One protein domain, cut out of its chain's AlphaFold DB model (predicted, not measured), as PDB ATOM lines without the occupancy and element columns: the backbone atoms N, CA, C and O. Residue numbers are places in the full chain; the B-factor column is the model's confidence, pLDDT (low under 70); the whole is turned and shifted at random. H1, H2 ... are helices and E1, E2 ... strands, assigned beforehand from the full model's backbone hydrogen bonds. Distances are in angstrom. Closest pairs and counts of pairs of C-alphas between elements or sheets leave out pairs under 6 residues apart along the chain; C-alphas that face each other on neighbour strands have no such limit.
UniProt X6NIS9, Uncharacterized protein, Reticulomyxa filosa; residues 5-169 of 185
ATOM      1  N   ASN A   5     163.853 103.989 188.478       94.31
ATOM      2  CA  ASN A   5     163.217 103.167 189.504       94.31
ATOM      3  C   ASN A   5     162.763 103.975 190.740       94.31
ATOM      4  O   ASN A   5     163.040 105.169 190.877       94.31
ATOM      5  N   HIS A   6     162.056 103.292 191.645       92.88
ATOM      6  CA  HIS A   6     161.572 103.815 192.930       92.88
ATOM      7  C   HIS A   6     161.877 102.793 194.041       92.88
ATOM      8  O   HIS A   6     160.972 102.086 194.499       92.88
ATOM      9  N   PRO A   7     163.152 102.619 194.431       91.44
ATOM     10  CA  PRO A   7     163.576 101.525 195.304       91.44
ATOM     11  C   PRO A   7     162.841 101.550 196.647       91.44
ATOM     12  O   PRO A   7     162.864 102.547 197.363       91.44
ATOM     13  N   GLN A   8     162.206 100.428 197.004       89.75
ATOM     14  CA  GLN A   8     161.473 100.251 198.270       89.75
ATOM     15  C   GLN A   8     160.308 101.235 198.481       89.75
ATOM     16  O   GLN A   8     159.879 101.458 199.613       89.75
ATOM     17  N   MET A   9     159.782 101.817 197.403       92.25
ATOM     18  CA  MET A   9     158.727 102.822 197.472       92.25
ATOM     19  C   MET A   9     157.436 102.328 196.825       92.25
ATOM     20  O   MET A   9     157.427 101.621 195.817       92.25
ATOM     21  N   TYR A  10     156.333 102.746 197.428       94.38
ATOM     22  CA  TYR A  10     155.000 102.720 196.858       94.38
ATOM     23  C   TYR A  10     154.712 104.093 196.280       94.38
ATOM     24  O   TYR A  10     155.046 105.112 196.886       94.38
ATOM     25  N   GLY A  11     154.046 104.134 195.138       94.31
ATOM     26  CA  GLY A  11     153.666 105.399 194.547       94.31
ATOM     27  C   GLY A  11     152.365 105.332 193.783       94.31
ATOM     28  O   GLY A  11     151.986 104.289 193.252       94.31
ATOM     29  N   VAL A  12     151.694 106.474 193.727       96.62
ATOM     30  CA  VAL A  12     150.524 106.700 192.884       96.62
ATOM     31  C   VAL A  12     150.824 107.885 191.987       96.62
ATOM     32  O   VAL A  12     151.206 108.950 192.468       96.62
ATOM     33  N   ASN A  13     150.635 107.693 190.687       96.44
ATOM     34  CA  ASN A  13     150.672 108.748 189.689       96.44
ATOM     35  C   ASN A  13     149.233 109.037 189.275       96.44
ATOM     36  O   ASN A  13     148.538 108.126 188.833       96.44
ATOM     37  N   TYR A  14     148.791 110.281 189.397       97.88
ATOM     38  CA  TYR A  14     147.468 110.731 188.978       97.88
ATOM     39  C   TYR A  14     147.609 111.830 187.927       97.88
ATOM     40  O   TYR A  14     148.285 112.835 188.160       97.88
ATOM     41  N   VAL A  15     146.996 111.651 186.760       97.81
ATOM     42  CA  VAL A  15     147.107 112.613 185.659       97.81
ATOM     43  C   VAL A  15     146.104 113.743 185.873       97.81
ATOM     44  O   VAL A  15     144.900 113.574 185.684       97.81
ATOM     45  N   LEU A  16     146.614 114.915 186.251       97.06
ATOM     46  CA  LEU A  16     145.818 116.125 186.469       97.06
ATOM     47  C   LEU A  16     145.372 116.753 185.142       97.06
ATOM     48  O   LEU A  16     144.261 117.263 185.034       97.06
ATOM     49  N   SER A  17     146.240 116.731 184.125       97.25
ATOM     50  CA  SER A  17     145.926 117.243 182.791       97.25
ATOM     51  C   SER A  17     146.825 116.623 181.718       97.25
ATOM     52  O   SER A  17     147.948 116.201 182.006       97.25
ATOM     53  N   GLY A  18     146.344 116.604 180.472       96.38
ATOM     54  CA  GLY A  18     147.135 116.238 179.295       96.38
ATOM     55  C   GLY A  18     147.061 114.760 178.903       96.38
ATOM     56  O   GLY A  18     146.079 114.073 179.183       96.38
ATOM     57  N   TYR A  19     148.092 114.313 178.178       95.75
ATOM     58  CA  TYR A  19     148.226 112.963 177.625       95.75
ATOM     59  C   TYR A  19     149.691 112.539 177.648       95.75
ATOM     60  O   TYR A  19     150.550 113.206 177.061       95.75
ATOM     61  N   LEU A  20     149.974 111.394 178.257       97.19
ATOM     62  CA  LEU A  20     151.328 110.862 178.348       97.19
ATOM     63  C   LEU A  20     151.354 109.350 178.165       97.19
ATOM     64  O   LEU A  20     150.461 108.628 178.593       97.19
ATOM     65  N   LEU A  21     152.408 108.866 177.521       96.62
ATOM     66  CA  LEU A  21     152.727 107.452 177.453       96.62
ATOM     67  C   LEU A  21     153.538 107.072 178.694       96.62
ATOM     68  O   LEU A  21     154.603 107.642 178.933       96.62
ATOM     69  N   GLN A  22     153.061 106.075 179.435       96.12
ATOM     70  CA  GLN A  22     153.813 105.387 180.476       96.12
ATOM     71  C   GLN A  22     154.181 103.987 179.988       96.12
ATOM     72  O   GLN A  22     153.303 103.154 179.751       96.12
ATOM     73  N   ASN A  23     155.477 103.695 179.900       93.94
ATOM     74  CA  ASN A  23     155.929 102.306 179.852       93.94
ATOM     75  C   ASN A  23     156.482 101.926 181.218       93.94
ATOM     76  O   ASN A  23     157.234 102.707 181.804       93.94
ATOM     77  N   SER A  24     156.129 100.734 181.691       93.88
ATOM     78  CA  SER A  24     156.642 100.182 182.944       93.88
ATOM     79  C   SER A  24     157.359  98.861 182.717       93.88
ATOM     80  O   SER A  24     157.019  98.110 181.797       93.88
ATOM     81  N   TYR A  25     158.355  98.599 183.555       93.25
ATOM     82  CA  TYR A  25     159.215  97.430 183.506       93.25
ATOM     83  C   TYR A  25     159.498  96.939 184.926       93.25
ATOM     84  O   TYR A  25     159.485  97.735 185.868       93.25
ATOM     85  N   ASP A  26     159.794  95.652 185.050       91.44
ATOM     86  CA  ASP A  26     160.330  95.045 186.264       91.44
ATOM     87  C   ASP A  26     161.657  94.363 185.951       91.44
ATOM     88  O   ASP A  26     161.801  93.719 184.908       91.44
ATOM     89  N   LEU A  27     162.643  94.547 186.835       89.81
ATOM     90  CA  LEU A  27     163.898  93.806 186.745       89.81
ATOM     91  C   LEU A  27     163.604  92.327 186.966       89.81
ATOM     92  O   LEU A  27     162.871  91.966 187.885       89.81
ATOM     93  N   MET A  28     164.191  91.491 186.120       85.69
ATOM     94  CA  MET A  28     164.102  90.046 186.262       85.69
ATOM     95  C   MET A  28     165.105  89.600 187.324       85.69
ATOM     96  O   MET A  28     166.296  89.898 187.215       85.69
ATOM     97  N   ASP A  29     164.633  88.886 188.343       78.00
ATOM     98  CA  ASP A  29     165.518  88.214 189.290       78.00
ATOM     99  C   ASP A  29     166.077  86.952 188.608       78.00
ATOM    100  O   ASP A  29     165.288  86.111 188.175       78.00
ATOM    101  N   PRO A  30     167.405  86.775 188.483       68.00
ATOM    102  CA  PRO A  30     167.989  85.571 187.890       68.00
ATOM    103  C   PRO A  30     167.587  84.270 188.596       68.00
ATOM    104  O   PRO A  30     167.708  83.199 188.009       68.00
ATOM    105  N   SER A  31     167.148  84.352 189.854       69.50
ATOM    106  CA  SER A  31     166.648  83.215 190.626       69.50
ATOM    107  C   SER A  31     165.157  82.920 190.408       69.50
ATOM    108  O   SER A  31     164.681  81.872 190.847       69.50
ATOM    109  N   ASP A  32     164.430  83.801 189.714       70.00
ATOM    110  CA  ASP A  32     163.033  83.587 189.333       70.00
ATOM    111  C   ASP A  32     162.942  82.504 188.237       70.00
ATOM    112  O   ASP A  32     163.617  82.617 187.206       70.00
ATOM    113  N   PRO A  33     162.109  81.459 188.415       69.44
ATOM    114  CA  PRO A  33     161.843  80.463 187.380       69.44
ATOM    115  C   PRO A  33     161.476  81.065 186.014       69.44
ATOM    116  O   PRO A  33     161.909  80.536 184.992       69.44
ATOM    117  N   GLU A  34     160.747  82.189 185.978       67.94
ATOM    118  CA  GLU A  34     160.373  82.854 184.719       67.94
ATOM    119  C   GLU A  34     161.607  83.395 183.968       67.94
ATOM    120  O   GLU A  34     161.675  83.355 182.736       67.94
ATOM    121  N   SER A  35     162.631  83.846 184.700       67.06
ATOM    122  CA  SER A  35     163.906  84.290 184.126       67.06
ATOM    123  C   SER A  35     164.685  83.136 183.504       67.06
ATOM    124  O   SER A  35     165.276  83.306 182.436       67.06
ATOM    125  N   ALA A  36     164.678  81.968 184.151       66.94
ATOM    126  CA  ALA A  36     165.351  80.772 183.652       66.94
ATOM    127  C   ALA A  36     164.681  80.236 182.376       66.94
ATOM    128  O   ALA A  36     165.368  79.919 181.407       66.94
ATOM    129  N   GLU A  37     163.344  80.204 182.337       66.44
ATOM    130  CA  GLU A  37     162.587  79.832 181.135       66.44
ATOM    131  C   GLU A  37     162.872  80.781 179.965       66.44
ATOM    132  O   GLU A  37     163.066  80.339 178.833       66.44
ATOM    133  N   PHE A  38     162.969  82.088 180.226       65.44
ATOM    134  CA  PHE A  38     163.323  83.055 179.191       65.44
ATOM    135  C   PHE A  38     164.764  82.900 178.685       65.44
ATOM    136  O   PHE A  38     165.001  82.983 177.480       65.44
ATOM    137  N   GLN A  39     165.727  82.657 179.578       65.25
ATOM    138  CA  GLN A  39     167.108  82.377 179.174       65.25
ATOM    139  C   GLN A  39     167.181  81.134 178.283       65.25
ATOM    140  O   GLN A  39     167.836  81.176 177.244       65.25
ATOM    141  N   GLN A  40     166.436  80.082 178.625       66.88
ATOM    142  CA  GLN A  40     166.340  78.881 177.799       66.88
ATOM    143  C   GLN A  40     165.709  79.174 176.425       66.88
ATOM    144  O   GLN A  40     166.239  78.738 175.410       66.88
ATOM    145  N   LEU A  41     164.631  79.971 176.363       66.12
ATOM    146  CA  LEU A  41     164.003  80.382 175.096       66.12
ATOM    147  C   LEU A  41     164.962  81.162 174.186       66.12
ATOM    148  O   LEU A  41     164.973  80.947 172.977       66.12
ATOM    149  N   LEU A  42     165.771  82.057 174.759       64.44
ATOM    150  CA  LEU A  42     166.804  82.790 174.026       64.44
ATOM    151  C   LEU A  42     167.887  81.859 173.465       64.44
ATOM    152  O   LEU A  42     168.333  82.038 172.328       64.44
ATOM    153  N   GLU A  43     168.320  80.875 174.255       65.38
ATOM    154  CA  GLU A  43     169.288  79.864 173.822       65.38
ATOM    155  C   GLU A  43     168.718  78.982 172.702       65.38
ATOM    156  O   GLU A  43     169.402  78.722 171.708       65.38
ATOM    157  N   ASP A  44     167.451  78.590 172.809       63.50
ATOM    158  CA  ASP A  44     166.764  77.758 171.823       63.50
ATOM    159  C   ASP A  44     166.519  78.517 170.502       63.50
ATOM    160  O   ASP A  44     166.824  77.982 169.429       63.50
ATOM    161  N   GLU A  45     166.062  79.781 170.546       61.66
ATOM    162  CA  GLU A  45     165.957  80.645 169.353       61.66
ATOM    163  C   GLU A  45     167.330  80.806 168.672       61.66
ATOM    164  O   GLU A  45     167.434  80.727 167.443       61.66
ATOM    165  N   TRP A  46     168.414  80.953 169.444       55.16
ATOM    166  CA  TRP A  46     169.775  81.015 168.903       55.16
ATOM    167  C   TRP A  46     170.194  79.713 168.210       55.16
ATOM    168  O   TRP A  46     170.767  79.738 167.113       55.16
ATOM    169  N   HIS A  47     169.912  78.563 168.821       57.66
ATOM    170  CA  HIS A  47     170.199  77.255 168.236       57.66
ATOM    171  C   HIS A  47     169.407  77.016 166.945       57.66
ATOM    172  O   HIS A  47     169.959  76.488 165.977       57.66
ATOM    173  N   GLN A  48     168.159  77.482 166.882       56.41
ATOM    174  CA  GLN A  48     167.325  77.389 165.689       56.41
ATOM    175  C   GLN A  48     167.818  78.320 164.566       56.41
ATOM    176  O   GLN A  48     168.029  77.869 163.439       56.41
ATOM    177  N   MET A  49     168.122  79.587 164.874       50.09
ATOM    178  CA  MET A  49     168.678  80.550 163.906       50.09
ATOM    179  C   MET A  49     170.078  80.166 163.399       50.09
ATOM    180  O   MET A  49     170.477  80.556 162.301       50.09
ATOM    181  N   SER A  50     170.852  79.427 164.196       53.47
ATOM    182  CA  SER A  50     172.196  78.970 163.825       53.47
ATOM    183  C   SER A  50     172.213  77.616 163.097       53.47
ATOM    184  O   SER A  50     173.224  77.297 162.455       53.47
ATOM    185  N   GLY A  51     171.114  76.851 163.162       47.84
ATOM    186  CA  GLY A  51     170.916  75.566 162.483       47.84
ATOM    187  C   GLY A  51     170.457  75.693 161.026       47.84
ATOM    188  O   GLY A  51     170.928  74.938 160.171       47.84
ATOM    189  N   ASP A  52     169.636  76.699 160.711       47.12
ATOM    190  CA  ASP A  52     169.128  76.940 159.357       47.12
ATOM    191  C   ASP A  52     170.085  77.837 158.543       47.12
ATOM    192  O   ASP A  52     169.977  79.057 158.492       47.12
ATOM    193  N   ALA A  53     171.079  77.197 157.920       48.06
ATOM    194  CA  ALA A  53     171.863  77.665 156.767       48.06
ATOM    195  C   ALA A  53     172.133  79.185 156.645       48.06
ATOM    196  O   ALA A  53     171.743  79.838 155.674       48.06
ATOM    197  N   ILE A  54     172.952  79.736 157.546       44.91
ATOM    198  CA  ILE A  54     173.692  80.966 157.241       44.91
ATOM    199  C   ILE A  54     174.702  80.638 156.130       44.91
ATOM    200  O   ILE A  54     175.624  79.842 156.326       44.91
ATOM    201  N   SER A  55     174.502  81.245 154.958       43.75
ATOM    202  CA  SER A  55     175.399  81.185 153.797       43.75
ATOM    203  C   SER A  55     176.880  81.274 154.215       43.75
ATOM    204  O   SER A  55     177.222  82.133 155.035       43.75
ATOM    205  N   PRO A  56     177.785  80.451 153.644       46.06
ATOM    206  CA  PRO A  56     179.189  80.336 154.069       46.06
ATOM    207  C   PRO A  56     180.017  81.630 153.937       46.06
ATOM    208  O   PRO A  56     181.179  81.658 154.335       46.06
ATOM    209  N   HIS A  57     179.436  82.708 153.404       44.25
ATOM    210  CA  HIS A  57     180.075  84.016 153.278       44.25
ATOM    211  C   HIS A  57     179.821  84.971 154.451       44.25
ATOM    212  O   HIS A  57     180.477  86.009 154.527       44.25
ATOM    213  N   ILE A  58     178.927  84.640 155.387       45.62
ATOM    214  CA  ILE A  58     178.740  85.438 156.603       45.62
ATOM    215  C   ILE A  58     179.569  84.789 157.707       45.62
ATOM    216  O   ILE A  58     179.245  83.726 158.234       45.62
ATOM    217  N   ASN A  59     180.702  85.420 158.008       38.91
ATOM    218  CA  ASN A  59     181.669  84.937 158.980       38.91
ATOM    219  C   ASN A  59     180.993  84.790 160.355       38.91
ATOM    220  O   ASN A  59     180.691  85.791 161.011       38.91
ATOM    221  N   LYS A  60     180.756  83.540 160.784       42.06
ATOM    222  CA  LYS A  60     180.118  83.188 162.066       42.06
ATOM    223  C   LYS A  60     180.757  83.926 163.251       42.06
ATOM    224  O   LYS A  60     180.055  84.265 164.194       42.06
ATOM    225  N   SER A  61     182.047  84.261 163.171       38.03
ATOM    226  CA  SER A  61     182.780  85.015 164.198       38.03
ATOM    227  C   SER A  61     182.400  86.500 164.295       38.03
ATOM    228  O   SER A  61     182.517  87.070 165.374       38.03
ATOM    229  N   PHE A  62     181.921  87.135 163.219       39.25
ATOM    230  CA  PHE A  62     181.569  88.564 163.222       39.25
ATOM    231  C   PHE A  62     180.174  88.803 163.823       39.25
ATOM    232  O   PHE A  62     179.994  89.703 164.638       39.25
ATOM    233  N   VAL A  63     179.215  87.923 163.516       38.44
ATOM    234  CA  VAL A  63     177.877  87.931 164.142       38.44
ATOM    235  C   VAL A  63     177.952  87.441 165.599       38.44
ATOM    236  O   VAL A  63     177.318  88.017 166.480       38.44
ATOM    237  N   CYS A  64     178.812  86.451 165.882       37.62
ATOM    238  CA  CYS A  64     179.109  85.971 167.238       37.62
ATOM    239  C   CYS A  64     179.750  87.055 168.120       37.62
ATOM    240  O   CYS A  64     179.410  87.148 169.299       37.62
ATOM    241  N   PHE A  65     180.616  87.914 167.568       34.09
ATOM    242  CA  PHE A  65     181.191  89.024 168.327       34.09
ATOM    243  C   PHE A  65     180.135  90.075 168.679       34.09
ATOM    244  O   PHE A  65     180.099  90.488 169.829       34.09
ATOM    245  N   CYS A  66     179.234  90.457 167.768       39.75
ATOM    246  CA  CYS A  66     178.234  91.501 168.038       39.75
ATOM    247  C   CYS A  66     177.104  91.076 168.996       39.75
ATOM    248  O   CYS A  66     176.626  91.921 169.743       39.75
ATOM    249  N   LEU A  67     176.703  89.797 169.031       41.25
ATOM    250  CA  LEU A  67     175.595  89.328 169.885       41.25
ATOM    251  C   LEU A  67     176.048  88.757 171.238       41.25
ATOM    252  O   LEU A  67     175.417  89.052 172.248       41.25
ATOM    253  N   LYS A  68     177.188  88.049 171.332       38.06
ATOM    254  CA  LYS A  68     177.747  87.700 172.657       38.06
ATOM    255  C   LYS A  68     178.272  88.926 173.402       38.06
ATOM    256  O   LYS A  68     178.172  88.969 174.622       38.06
ATOM    257  N   SER A  69     178.773  89.936 172.685       39.00
ATOM    258  CA  SER A  69     179.063  91.231 173.308       39.00
ATOM    259  C   SER A  69     177.804  92.041 173.614       39.00
ATOM    260  O   SER A  69     177.901  92.936 174.427       39.00
ATOM    261  N   ALA A  70     176.630  91.751 173.044       39.50
ATOM    262  CA  ALA A  70     175.376  92.384 173.473       39.50
ATOM    263  C   ALA A  70     174.811  91.737 174.752       39.50
ATOM    264  O   ALA A  70     174.299  92.445 175.610       39.50
ATOM    265  N   ILE A  71     174.981  90.419 174.912       43.69
ATOM    266  CA  ILE A  71     174.556  89.661 176.106       43.69
ATOM    267  C   ILE A  71     175.536  89.852 177.284       43.69
ATOM    268  O   ILE A  71     175.129  89.815 178.439       43.69
ATOM    269  N   PHE A  72     176.818  90.120 177.010       39.50
ATOM    270  CA  PHE A  72     177.841  90.485 178.000       39.50
ATOM    271  C   PHE A  72     178.640  91.704 177.530       39.50
ATOM    272  O   PHE A  72     179.865  91.645 177.366       39.50
ATOM    273  N   LYS A  73     177.969  92.841 177.322       38.88
ATOM    274  CA  LYS A  73     178.667  94.124 177.173       38.88
ATOM    275  C   LYS A  73     179.123  94.568 178.559       38.88
ATOM    276  O   LYS A  73     178.599  95.497 179.153       38.88
ATOM    277  N   THR A  74     180.142  93.886 179.073       38.19
ATOM    278  CA  THR A  74     181.106  94.559 179.938       38.19
ATOM    279  C   THR A  74     181.829  95.534 179.026       38.19
ATOM    280  O   THR A  74     182.820  95.206 178.372       38.19
ATOM    281  N   ASP A  75     181.253  96.724 178.880       36.75
ATOM    282  CA  ASP A  75     181.955  97.812 178.236       36.75
ATOM    283  C   ASP A  75     183.199  98.049 179.093       36.75
ATOM    284  O   ASP A  75     183.107  98.489 180.236       36.75
ATOM    285  N   LYS A  76     184.382  97.667 178.599       39.91
ATOM    286  CA  LYS A  76     185.645  97.666 179.366       39.91
ATOM    287  C   LYS A  76     186.080  99.063 179.850       39.91
ATOM    288  O   LYS A  76     187.171  99.202 180.396       39.91
ATOM    289  N   GLN A  77     185.254 100.088 179.648       38.69
ATOM    290  CA  GLN A  77     185.431 101.443 180.162       38.69
ATOM    291  C   GLN A  77     184.443 101.836 181.272       38.69
ATOM    292  O   GLN A  77     184.705 102.815 181.965       38.69
ATOM    293  N   THR A  78     183.378 101.069 181.520       41.09
ATOM    294  CA  THR A  78     182.462 101.282 182.650       41.09
ATOM    295  C   THR A  78     182.069  99.925 183.224       41.09
ATOM    296  O   THR A  78     181.468  99.127 182.515       41.09
ATOM    297  N   ASN A  79     182.362  99.653 184.496       43.66
ATOM    298  CA  ASN A  79     181.972  98.427 185.221       43.66
ATOM    299  C   ASN A  79     180.437  98.234 185.370       43.66
ATOM    300  O   ASN A  79     179.988  97.618 186.331       43.66
ATOM    301  N   ASN A  80     179.613  98.777 184.475       56.00
ATOM    302  CA  ASN A  80     178.163  98.739 184.577       56.00
ATOM    303  C   ASN A  80     177.645  97.510 183.832       56.00
ATOM    304  O   ASN A  80     177.505  97.525 182.610       56.00
ATOM    305  N   GLU A  81     177.391  96.445 184.586       72.94
ATOM    306  CA  GLU A  81     176.729  95.238 184.099       72.94
ATOM    307  C   GLU A  81     175.304  95.565 183.614       72.94
ATOM    308  O   GLU A  81     174.581  96.355 184.226       72.94
ATOM    309  N   SER A  82     174.902  94.979 182.484       81.75
ATOM    310  CA  SER A  82     173.531  95.071 181.978       81.75
ATOM    311  C   SER A  82     172.622  94.081 182.704       81.75
ATOM    312  O   SER A  82     173.002  92.926 182.889       81.75
ATOM    313  N   THR A  83     171.397  94.490 183.028       86.31
ATOM    314  CA  THR A  83     170.370  93.635 183.644       86.31
ATOM    315  C   THR A  83     169.194  93.413 182.699       86.31
ATOM    316  O   THR A  83     168.882  94.272 181.877       86.31
ATOM    317  N   ILE A  84     168.512  92.276 182.814       86.88
ATOM    318  CA  ILE A  84     167.302  91.996 182.032       86.88
ATOM    319  C   ILE A  84     166.089  92.575 182.763       86.88
ATOM    320  O   ILE A  84     165.987  92.496 183.988       86.88
ATOM    321  N   ALA A  85     165.158  93.150 182.007       89.25
ATOM    322  CA  ALA A  85     163.876  93.610 182.512       89.25
ATOM    323  C   ALA A  85     162.729  93.183 181.597       89.25
ATOM    324  O   ALA A  85     162.856  93.175 180.369       89.25
ATOM    325  N   LYS A  86     161.585  92.879 182.204       88.56
ATOM    326  CA  LYS A  86     160.333  92.555 181.522       88.56
ATOM    327  C   LYS A  86     159.457  93.793 181.445       88.56
ATOM    328  O   LYS A  86     159.212  94.453 182.451       88.56
ATOM    329  N   LYS A  87     158.959  94.117 180.254       89.19
ATOM    330  CA  LYS A  87     157.971  95.179 180.060       89.19
ATOM    331  C   LYS A  87     156.624  94.717 180.606       89.19
ATOM    332  O   LYS A  87     156.064  93.728 180.143       89.19
ATOM    333  N   MET A  88     156.092  95.481 181.548       89.06
ATOM    334  CA  MET A  88     154.855  95.163 182.255       89.06
ATOM    335  C   MET A  88     153.645  95.840 181.626       89.06
ATOM    336  O   MET A  88     152.573  95.248 181.540       89.06
ATOM    337  N   SER A  89     153.800  97.085 181.178       89.56
ATOM    338  CA  SER A  89     152.720  97.809 180.511       89.56
ATOM    339  C   SER A  89     153.222  98.895 179.564       89.56
ATOM    340  O   SER A  89     154.380  99.320 179.607       89.56
ATOM    341  N   SER A  90     152.320  99.328 178.685       91.75
ATOM    342  CA  SER A  90     152.514 100.394 177.705       91.75
ATOM    343  C   SER A  90     151.202 101.156 177.583       91.75
ATOM    344  O   SER A  90     150.394 100.867 176.704       91.75
ATOM    345  N   ASN A  91     150.965 102.087 178.497       93.12
ATOM    346  CA  ASN A  91     149.664 102.722 178.657       93.12
ATOM    347  C   ASN A  91     149.729 104.177 178.206       93.12
ATOM    348  O   ASN A  91     150.630 104.911 178.608       93.12
ATOM    349  N   ILE A  92     148.757 104.604 177.405       96.62
ATOM    350  CA  ILE A  92     148.482 106.028 177.223       96.62
ATOM    351  C   ILE A  92     147.568 106.431 178.374       96.62
ATOM    352  O   ILE A  92     146.472 105.891 178.490       96.62
ATOM    353  N   LEU A  93     148.043 107.338 179.220       96.62
ATOM    354  CA  LEU A  93     147.287 107.907 180.327       96.62
ATOM    355  C   LEU A  93     146.809 109.308 179.949       96.62
ATOM    356  O   LEU A  93     147.557 110.096 179.361       96.62
ATOM    357  N   GLN A  94     145.568 109.610 180.298       97.81
ATOM    358  CA  GLN A  94     144.908 110.899 180.092       97.81
ATOM    359  C   GLN A  94     144.383 111.454 181.419       97.81
ATOM    360  O   GLN A  94     144.435 110.786 182.446       97.81
ATOM    361  N   THR A  95     143.873 112.686 181.406       97.75
ATOM    362  CA  THR A  95     143.258 113.323 182.579       97.75
ATOM    363  C   THR A  95     142.312 112.380 183.335       97.75
ATOM    364  O   THR A  95     141.421 111.781 182.733       97.75
ATOM    365  N   ASN A  96     142.466 112.330 184.661       97.25
ATOM    366  CA  ASN A  96     141.776 111.452 185.615       97.25
ATOM    367  C   ASN A  96     142.206 109.976 185.617       97.25
ATOM    368  O   ASN A  96     141.738 109.228 186.481       97.25
ATOM    369  N   ASP A  97     143.104 109.558 184.726       98.12
ATOM    370  CA  ASP A  97     143.740 108.250 184.843       98.12
ATOM    371  C   ASP A  97     144.769 108.249 185.971       98.12
ATOM    372  O   ASP A  97     145.336 109.277 186.361       98.12
ATOM    373  N   TRP A  98     145.053 107.049 186.469       97.25
ATOM    374  CA  TRP A  98     146.082 106.833 187.466       97.25
ATOM    375  C   TRP A  98     146.854 105.545 187.211       97.25
ATOM    376  O   TRP A  98     146.387 104.626 186.535       97.25
ATOM    377  N   SER A  99     148.051 105.478 187.777       95.44
ATOM    378  CA  SER A  99     148.862 104.268 187.834       95.44
ATOM    379  C   SER A  99     149.519 104.135 189.202       95.44
ATOM    380  O   SER A  99     149.670 105.117 189.931       95.44
ATOM    381  N   ALA A 100     149.898 102.913 189.558       94.62
ATOM    382  CA  ALA A 100     150.641 102.638 190.777       94.62
ATOM    383  C   ALA A 100     152.037 102.112 190.453       94.62
ATOM    384  O   ALA A 100     152.251 101.471 189.424       94.62
ATOM    385  N   VAL A 101     152.963 102.370 191.367       91.81
ATOM    386  CA  VAL A 101     154.285 101.750 191.404       91.81
ATOM    387  C   VAL A 101     154.445 101.067 192.750       91.81
ATOM    388  O   VAL A 101     154.036 101.603 193.781       91.81
ATOM    389  N   LEU A 102     154.979  99.853 192.733       92.19
ATOM    390  CA  LEU A 102     155.207  99.042 193.921       92.19
ATOM    391  C   LEU A 102     156.708  98.729 194.022       92.19
ATOM    392  O   LEU A 102     157.396  98.735 192.998       92.19
ATOM    393  N   PRO A 103     157.230  98.386 195.213       89.50
ATOM    394  CA  PRO A 103     158.655  98.099 195.392       89.50
ATOM    395  C   PRO A 103     159.220  97.022 194.458       89.50
ATOM    396  O   PRO A 103     160.360  97.122 194.021       89.50
ATOM    397  N   HIS A 104     158.413  96.007 194.142       84.19
ATOM    398  CA  HIS A 104     158.816  94.845 193.340       84.19
ATOM    399  C   HIS A 104     157.989  94.685 192.061       84.19
ATOM    400  O   HIS A 104     158.055  93.640 191.423       84.19
ATOM    401  N   LYS A 105     157.136  95.666 191.733       85.88
ATOM    402  CA  LYS A 105     156.251  95.578 190.570       85.88
ATOM    403  C   LYS A 105     155.969  96.942 189.957       85.88
ATOM    404  O   LYS A 105     155.591  97.879 190.661       85.88
ATOM    405  N   GLN A 106     156.092  97.020 188.637       83.44
ATOM    406  CA  GLN A 106     156.077  98.252 187.850       83.44
ATOM    407  C   GLN A 106     157.005  99.328 188.429       83.44
ATOM    408  O   GLN A 106     156.699 100.522 188.375       83.44
ATOM    409  N   ASN A 107     158.120  98.897 189.028       91.25
ATOM    410  CA  ASN A 107     158.992  99.795 189.773       91.25
ATOM    411  C   ASN A 107     159.790 100.706 188.840       91.25
ATOM    412  O   ASN A 107     160.031 101.866 189.172       91.25
ATOM    413  N   LEU A 108     160.141 100.202 187.653       95.19
ATOM    414  CA  LEU A 108     160.771 100.999 186.617       95.19
ATOM    415  C   LEU A 108     159.721 101.565 185.682       95.19
ATOM    416  O   LEU A 108     158.865 100.840 185.174       95.19
ATOM    417  N   HIS A 109     159.805 102.856 185.392       94.94
ATOM    418  CA  HIS A 109     158.971 103.455 184.363       94.94
ATOM    419  C   HIS A 109     159.603 104.699 183.757       94.94
ATOM    420  O   HIS A 109     160.509 105.318 184.311       94.94
ATOM    421  N   HIS A 110     159.088 105.076 182.594       95.12
ATOM    422  CA  HIS A 110     159.354 106.375 181.992       95.12
ATOM    423  C   HIS A 110     158.053 106.992 181.511       95.12
ATOM    424  O   HIS A 110     157.105 106.285 181.154       95.12
ATOM    425  N   PHE A 111     158.039 108.320 181.495       95.75
ATOM    426  CA  PHE A 111     156.938 109.104 180.957       95.75
ATOM    427  C   PHE A 111     157.391 109.867 179.725       95.75
ATOM    428  O   PHE A 111     158.364 110.629 179.779       95.75
ATOM    429  N   VAL A 112     156.625 109.729 178.649       95.94
ATOM    430  CA  VAL A 112     156.747 110.550 177.447       95.94
ATOM    431  C   VAL A 112     155.467 111.355 177.298       95.94
ATOM    432  O   VAL A 112     154.408 110.804 177.004       95.94
ATOM    433  N   CYS A 113     155.557 112.664 177.513       96.06
ATOM    434  CA  CYS A 113     154.441 113.571 177.282       96.06
ATOM    435  C   CYS A 113     154.117 113.605 175.782       96.06
ATOM    436  O   CYS A 113     154.982 113.915 174.966       96.06
ATOM    437  N   LEU A 114     152.876 113.278 175.422       96.19
ATOM    438  CA  LEU A 114     152.364 113.399 174.051       96.19
ATOM    439  C   LEU A 114     151.767 114.793 173.803       96.19
ATOM    440  O   LEU A 114     151.615 115.212 172.657       96.19
ATOM    441  N   ARG A 115     151.427 115.497 174.889       95.56
ATOM    442  CA  ARG A 115     151.060 116.917 174.970       95.56
ATOM    443  C   ARG A 115     151.554 117.490 176.297       95.56
ATOM    444  O   ARG A 115     151.947 116.722 177.177       95.56
ATOM    445  N   ASP A 116     151.472 118.806 176.467       97.12
ATOM    446  CA  ASP A 116     151.668 119.440 177.775       97.12
ATOM    447  C   ASP A 116     150.766 118.757 178.806       97.12
ATOM    448  O   ASP A 116     149.559 118.611 178.597       97.12
ATOM    449  N   SER A 117     151.389 118.229 179.858       96.75
ATOM    450  CA  SER A 117     150.746 117.337 180.821       96.75
ATOM    451  C   SER A 117     151.249 117.620 182.225       96.75
ATOM    452  O   SER A 117     152.414 117.975 182.415       96.75
ATOM    453  N   SER A 118     150.386 117.400 183.207       96.19
ATOM    454  CA  SER A 118     150.715 117.512 184.625       96.19
ATOM    455  C   SER A 118     150.305 116.241 185.358       96.19
ATOM    456  O   SER A 118     149.181 115.757 185.208       96.19
ATOM    457  N   VAL A 119     151.213 115.713 186.175       96.69
ATOM    458  CA  VAL A 119     151.008 114.490 186.955       96.69
ATOM    459  C   VAL A 119     151.259 114.806 188.421       96.69
ATOM    460  O   VAL A 119     152.310 115.339 188.767       96.69
ATOM    461  N   LEU A 120     150.299 114.466 189.275       96.19
ATOM    462  CA  LEU A 120     150.493 114.429 190.716       96.19
ATOM    463  C   LEU A 120     151.083 113.072 191.084       96.19
ATOM    464  O   LEU A 120     150.468 112.039 190.824       96.19
ATOM    465  N   GLN A 121     152.256 113.081 191.706       95.31
ATOM    466  CA  GLN A 121     152.891 111.874 192.210       95.31
ATOM    467  C   GLN A 121     152.916 111.898 193.740       95.31
ATOM    468  O   GLN A 121     153.400 112.852 194.344       95.31
ATOM    469  N   ILE A 122     152.389 110.844 194.359       95.38
ATOM    470  CA  ILE A 122     152.491 110.603 195.801       95.38
ATOM    471  C   ILE A 122     153.415 109.406 195.980       95.38
ATOM    472  O   ILE A 122     153.091 108.331 195.483       95.38
ATOM    473  N   LEU A 123     154.539 109.587 196.675       93.50
ATOM    474  CA  LEU A 123     155.536 108.544 196.932       93.50
ATOM    475  C   LEU A 123     155.676 108.293 198.432       93.50
ATOM    476  O   LEU A 123     155.727 109.235 199.220       93.50
ATOM    477  N   LEU A 124     155.729 107.019 198.819       92.31
ATOM    478  CA  LEU A 124     155.823 106.569 200.204       92.31
ATOM    479  C   LEU A 124     156.802 105.386 200.314       92.31
ATOM    480  O   LEU A 124     156.563 104.356 199.684       92.31
ATOM    481  N   PRO A 125     157.847 105.456 201.157       91.38
ATOM    482  CA  PRO A 125     158.328 106.633 201.887       91.38
ATOM    483  C   PRO A 125     158.986 107.660 200.947       91.38
ATOM    484  O   PRO A 125     159.052 107.452 199.740       91.38
ATOM    485  N   ASN A 126     159.492 108.765 201.498       86.00
ATOM    486  CA  ASN A 126     160.332 109.693 200.738       86.00
ATOM    487  C   ASN A 126     161.615 108.997 200.245       86.00
ATOM    488  O   ASN A 126     162.107 108.051 200.879       86.00
ATOM    489  N   TYR A 127     162.193 109.533 199.169       80.38
ATOM    490  CA  TYR A 127     163.583 109.258 198.810       80.38
ATOM    491  C   TYR A 127     164.514 109.584 199.983       80.38
ATOM    492  O   TYR A 127     164.250 110.507 200.761       80.38
ATOM    493  N   ASP A 128     165.567 108.787 200.130       82.69
ATOM    494  CA  ASP A 128     166.486 108.847 201.266       82.69
ATOM    495  C   ASP A 128     167.795 108.134 200.916       82.69
ATOM    496  O   ASP A 128     167.845 106.900 200.847       82.69
ATOM    497  N   ASN A 129     168.849 108.918 200.711       75.50
ATOM    498  CA  ASN A 129     170.171 108.425 200.348       75.50
ATOM    499  C   ASN A 129     170.759 107.515 201.441       75.50
ATOM    500  O   ASN A 129     171.382 106.498 201.126       75.50
ATOM    501  N   ASP A 130     170.525 107.824 202.723       75.06
ATOM    502  CA  ASP A 130     171.068 107.053 203.850       75.06
ATOM    503  C   ASP A 130     170.439 105.655 203.919       75.06
ATOM    504  O   ASP A 130     171.059 104.694 204.383       75.06
ATOM    505  N   GLN A 131     169.214 105.525 203.409       69.50
ATOM    506  CA  GLN A 131     168.488 104.262 203.315       69.50
ATOM    507  C   GLN A 131     168.524 103.646 201.908       69.50
ATOM    508  O   GLN A 131     167.724 102.757 201.616       69.50
ATOM    509  N   GLN A 132     169.447 104.093 201.044       80.38
ATOM    510  CA  GLN A 132     169.630 103.596 199.672       80.38
ATOM    511  C   GLN A 132     168.359 103.677 198.816       80.38
ATOM    512  O   GLN A 132     168.137 102.862 197.918       80.38
ATOM    513  N   ARG A 133     167.516 104.676 199.083       83.38
ATOM    514  CA  ARG A 133     166.334 104.970 198.279       83.38
ATOM    515  C   ARG A 133     166.623 106.093 197.298       83.38
ATOM    516  O   ARG A 133     165.883 107.065 197.261       83.38
ATOM    517  N   ASP A 134     167.705 105.980 196.539       86.94
ATOM    518  CA  ASP A 134     168.027 106.939 195.484       86.94
ATOM    519  C   ASP A 134     167.469 106.463 194.145       86.94
ATOM    520  O   ASP A 134     167.559 105.289 193.778       86.94
ATOM    521  N   CYS A 135     166.895 107.403 193.398       89.19
ATOM    522  CA  CYS A 135     166.439 107.161 192.041       89.19
ATOM    523  C   CYS A 135     167.626 106.746 191.157       89.19
ATOM    524  O   CYS A 135     168.618 107.467 191.036       89.19
ATOM    525  N   THR A 136     167.517 105.578 190.531       92.62
ATOM    526  CA  THR A 136     168.496 105.040 189.588       92.62
ATOM    527  C   THR A 136     167.951 105.139 188.171       92.62
ATOM    528  O   THR A 136     166.829 104.710 187.906       92.62
ATOM    529  N   TRP A 137     168.760 105.679 187.258       94.56
ATOM    530  CA  TRP A 137     168.416 105.845 185.848       94.56
ATOM    531  C   TRP A 137     168.889 104.663 185.009       94.56
ATOM    532  O   TRP A 137     169.951 104.088 185.263       94.56
ATOM    533  N   TYR A 138     168.118 104.341 183.974       93.88
ATOM    534  CA  TYR A 138     168.413 103.244 183.063       93.88
ATOM    535  C   TYR A 138     168.249 103.665 181.602       93.88
ATOM    536  O   TYR A 138     167.346 104.426 181.256       93.88
ATOM    537  N   GLU A 139     169.079 103.100 180.732       91.56
ATOM    538  CA  GLU A 139     168.884 103.123 179.283       91.56
ATOM    539  C   GLU A 139     168.552 101.723 178.768       91.56
ATOM    540  O   GLU A 139     169.082 100.721 179.251       91.56
ATOM    541  N   ILE A 140     167.657 101.660 177.781       89.88
ATOM    542  CA  ILE A 140     167.335 100.419 177.075       89.88
ATOM    543  C   ILE A 140     168.399 100.217 175.998       89.88
ATOM    544  O   ILE A 140     168.465 101.000 175.050       89.88
ATOM    545  N   LEU A 141     169.207  99.167 176.135       84.31
ATOM    546  CA  LEU A 141     170.248  98.824 175.165       84.31
ATOM    547  C   LEU A 141     169.684  98.081 173.959       84.31
ATOM    548  O   LEU A 141     170.039  98.376 172.820       84.31
ATOM    549  N   ASP A 142     168.824  97.102 174.224       76.69
ATOM    550  CA  ASP A 142     168.207  96.267 173.202       76.69
ATOM    551  C   ASP A 142     166.872  95.707 173.704       76.69
ATOM    552  O   ASP A 142     166.636  95.595 174.913       76.69
ATOM    553  N   THR A 143     165.992  95.355 172.771       76.12
ATOM    554  CA  THR A 143     164.699  94.733 173.058       76.12
ATOM    555  C   THR A 143     164.645  93.351 172.437       76.12
ATOM    556  O   THR A 143     164.734  93.217 171.218       76.12
ATOM    557  N   VAL A 144     164.404  92.336 173.260       70.25
ATOM    558  CA  VAL A 144     164.161  90.979 172.781       70.25
ATOM    559  C   VAL A 144     162.672  90.844 172.493       70.25
ATOM    560  O   VAL A 144     161.830  90.988 173.383       70.25
ATOM    561  N   ARG A 145     162.342  90.574 171.232       59.84
ATOM    562  CA  ARG A 145     160.997  90.166 170.827       59.84
ATOM    563  C   ARG A 145     161.045  88.675 170.541       59.84
ATOM    564  O   ARG A 145     161.784  88.280 169.648       59.84
ATOM    565  N   SER A 146     160.257  87.882 171.266       52.09
ATOM    566  CA  SER A 146     160.038  86.490 170.873       52.09
ATOM    567  C   SER A 146     159.461  86.478 169.456       52.09
ATOM    568  O   SER A 146     158.525  87.217 169.135       52.09
ATOM    569  N   SER A 147     160.083  85.696 168.583       45.94
ATOM    570  CA  SER A 147     159.835  85.701 167.142       45.94
ATOM    571  C   SER A 147     158.638  84.841 166.715       45.94
ATOM    572  O   SER A 147     158.414  84.647 165.519       45.94
ATOM    573  N   GLN A 148     157.817  84.361 167.654       44.19
ATOM    574  CA  GLN A 148     156.647  83.551 167.318       44.19
ATOM    575  C   GLN A 148     155.511  84.405 166.728       44.19
ATOM    576  O   GLN A 148     154.563  84.801 167.403       44.19
ATOM    577  N   GLN A 149     155.587  84.652 165.417       40.81
ATOM    578  CA  GLN A 149     154.422  84.941 164.581       40.81
ATOM    579  C   GLN A 149     153.520  83.700 164.545       40.81
ATOM    580  O   GLN A 149     153.703  82.815 163.711       40.81
ATOM    581  N   TYR A 150     152.528  83.634 165.433       38.38
ATOM    582  CA  TYR A 150     151.388  82.743 165.243       38.38
ATOM    583  C   TYR A 150     150.326  83.457 164.401       38.38
ATOM    584  O   TYR A 150     149.837  84.531 164.754       38.38
ATOM    585  N   ASN A 151     150.000  82.854 163.258       40.16
ATOM    586  CA  ASN A 151     148.840  83.205 162.450       40.16
ATOM    587  C   ASN A 151     147.576  82.837 163.233       40.16
ATOM    588  O   ASN A 151     147.087  81.721 163.089       40.16
ATOM    589  N   ASP A 152     147.047  83.742 164.053       35.44
ATOM    590  CA  ASP A 152     145.653  83.640 164.471       35.44
ATOM    591  C   ASP A 152     145.056  85.018 164.749       35.44
ATOM    592  O   ASP A 152     145.607  85.844 165.478       35.44
ATOM    593  N   SER A 153     143.936  85.292 164.095       39.16
ATOM    594  CA  SER A 153     143.352  86.622 163.932       39.16
ATOM    595  C   SER A 153     142.522  87.098 165.126       39.16
ATOM    596  O   SER A 153     141.624  87.907 164.922       39.16
ATOM    597  N   ASP A 154     142.789  86.628 166.350       35.28
ATOM    598  CA  ASP A 154     141.889  86.939 167.470       35.28
ATOM    599  C   ASP A 154     142.513  87.202 168.850       35.28
ATOM    600  O   ASP A 154     141.767  87.514 169.772       35.28
ATOM    601  N   HIS A 155     143.833  87.151 169.063       36.81
ATOM    602  CA  HIS A 155     144.424  87.440 170.387       36.81
ATOM    603  C   HIS A 155     145.718  88.268 170.276       36.81
ATOM    604  O   HIS A 155     146.824  87.740 170.262       36.81
ATOM    605  N   TYR A 156     145.591  89.602 170.249       35.66
ATOM    606  CA  TYR A 156     146.714  90.553 170.336       35.66
ATOM    607  C   TYR A 156     147.229  90.682 171.788       35.66
ATOM    608  O   TYR A 156     147.305  91.768 172.357       35.66
ATOM    609  N   TYR A 157     147.530  89.548 172.418       40.47
ATOM    610  CA  TYR A 157     148.138  89.431 173.740       40.47
ATOM    611  C   TYR A 157     149.099  88.242 173.690       40.47
ATOM    612  O   TYR A 157     148.674  87.166 173.286       40.47
ATOM    613  N   GLY A 158     150.344  88.379 174.161       46.75
ATOM    614  CA  GLY A 158     150.957  87.189 174.767       46.75
ATOM    615  C   GLY A 158     152.461  86.986 174.722       46.75
ATOM    616  O   GLY A 158     152.894  86.041 175.367       46.75
ATOM    617  N   LEU A 159     153.273  87.815 174.062       47.81
ATOM    618  CA  LEU A 159     154.728  87.674 174.205       47.81
ATOM    619  C   LEU A 159     155.280  88.738 175.160       47.81
ATOM    620  O   LEU A 159     155.112  89.935 174.892       47.81
ATOM    621  N   PRO A 160     155.908  88.345 176.286       56.66
ATOM    622  CA  PRO A 160     156.588  89.295 177.154       56.66
ATOM    623  C   PRO A 160     157.675  90.031 176.362       56.66
ATOM    624  O   PRO A 160     158.554  89.431 175.747       56.66
ATOM    625  N   HIS A 161     157.581  91.361 176.343       76.44
ATOM    626  CA  HIS A 161     158.611  92.216 175.766       76.44
ATOM    627  C   HIS A 161     159.739  92.354 176.789       76.44
ATOM    628  O   HIS A 161     159.588  93.089 177.762       76.44
ATOM    629  N   TYR A 162     160.857  91.668 176.576       84.06
ATOM    630  CA  TYR A 162     162.041  91.810 177.422       84.06
ATOM    631  C   TYR A 162     163.009  92.839 176.845       84.06
ATOM    632  O   TYR A 162     163.002  93.146 175.649       84.06
ATOM    633  N   CYS A 163     163.860  93.387 177.701       85.38
ATOM    634  CA  CYS A 163     164.908  94.309 177.296       85.38
ATOM    635  C   CYS A 163     166.130  94.209 178.203       85.38
ATOM    636  O   CYS A 163     166.019  93.835 179.371       85.38
ATOM    637  N   TYR A 164     167.283  94.571 177.649       86.44
ATOM    638  CA  TYR A 164     168.499  94.784 178.420       86.44
ATOM    639  C   TYR A 164     168.554  96.241 178.862       86.44
ATOM    640  O   TYR A 164     168.455  97.152 178.037       86.44
ATOM    641  N   LEU A 165     168.713  96.449 180.163       90.06
ATOM    642  CA  LEU A 165     168.861  97.752 180.784       90.06
ATOM    643  C   LEU A 165     170.296  97.945 181.253       90.06
ATOM    644  O   LEU A 165     170.884  97.054 181.867       90.06
ATOM    645  N   GLN A 166     170.836  99.133 181.017       91.56
ATOM    646  CA  GLN A 166     172.096  99.570 181.601       91.56
ATOM    647  C   GLN A 166     171.824 100.696 182.586       91.56
ATOM    648  O   GLN A 166     171.123 101.649 182.251       91.56
ATOM    649  N   GLN A 167     172.392 100.600 183.787       92.31
ATOM    650  CA  GLN A 167     172.381 101.717 184.723       92.31
ATOM    651  C   GLN A 167     173.262 102.850 184.191       92.31
ATOM    652  O   GLN A 167     174.426 102.640 183.831       92.31
ATOM    653  N   VAL A 168     172.711 104.058 184.183       91.75
ATOM    654  CA  VAL A 168     173.379 105.266 183.697       91.75
ATOM    655  C   VAL A 168     173.336 106.370 184.751       91.75
ATOM    656  O   VAL A 168     172.584 106.308 185.724       91.75
ATOM    657  N   GLN A 169     174.171 107.391 184.563       91.88
ATOM    658  CA  GLN A 169     173.997 108.660 185.270       91.88
ATOM    659  C   GLN A 169     172.740 109.375 184.760       91.88
ATOM    660  O   GLN A 169     172.215 109.025 183.701       91.88
TER     661      GLN A 169
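This is residues 5 to 169 of the 185 residues of an uncharacterized protein of Reticulomyxa filosa (UniProt X6NIS9). A strongly twisted five-stranded sheet, curled like part of a barrel, is partly face to face with a small three-stranded sheet in a loose sandwich, while two helices, H1 and H2, only graze the large sheet, away from the small one. The free residues 51 to 59 and 61 to 69 of the helical part stick out, as does the loop of residues 149 to 157. Look for 165 printed residues, mixed helices and strands, in the order E1 E2 H1 H2 E3 E4 E5 E6 E7 E8; both sheets, E5 E2 E3 E8 E7 and E4 E1 E6, are antiparallel throughout. The whole is loose, with a radius of gyration of the C-alphas of 19.2 A and spans of 58 by 47 by 32 A.

Start in the large sheet with E3, residues 82 to 94, which bends by 60 degrees at residue 86. Beside it find E2, residues 19 to 27, antiparallel at 154 degrees, with N 22 and O 91 at 2.8 A. Edge strand E5, residues 108 to 113, is antiparallel to E2, N 21 and O 112 being 2.8 A apart. On the other side of E3 look for E8, residues 162 to 168, with N 83 and O 165 at 2.9 A. E8 forms a hairpin with edge strand E7, residues 137 to 144, where N 141 and O 164 are 2.9 A apart; E7 bends by 59 degrees at residue 141. In the small sheet, E1, residues 10 to 17, has E6, residues 118 to 124, as one neighbour, with N 12 and O 122 at 2.9 A, and E4, residues 98 to 101, as the other, with N 13 and O 99 at 2.9 A. The facing parts of this sandwich, two sheets face to face, are 10.4 A centre to centre, their planes 19 degrees apart. H1, residues 33 to 51, only grazes the large sheet with residues 35 to 42, and H2, residues 60 to 71, with residues 70 to 71. H1 and H2 are apart, and in both every O i to N i+4 pair is within hydrogen-bond range.

Find C-alpha 82 at (173.531, 95.071, 181.978); from there E3 runs 32.8 A. E2 spans 26.4 A, E1 22.2 A and H1 26.9 A. E1 begins at C-alpha 10, (155.000, 102.720, 196.858), and E8 ends at C-alpha 168, (173.379, 105.266, 183.697).

Leu 16 and Pro 56 hold the two C-alphas farthest apart, 58.7 A. The printed part has no cut; the links E6 to E7 and E7 to E8 are long. Expect pLDDT under 70 at 67 residues: 30 to 31, 33 to 80, 131 and 145 to 160.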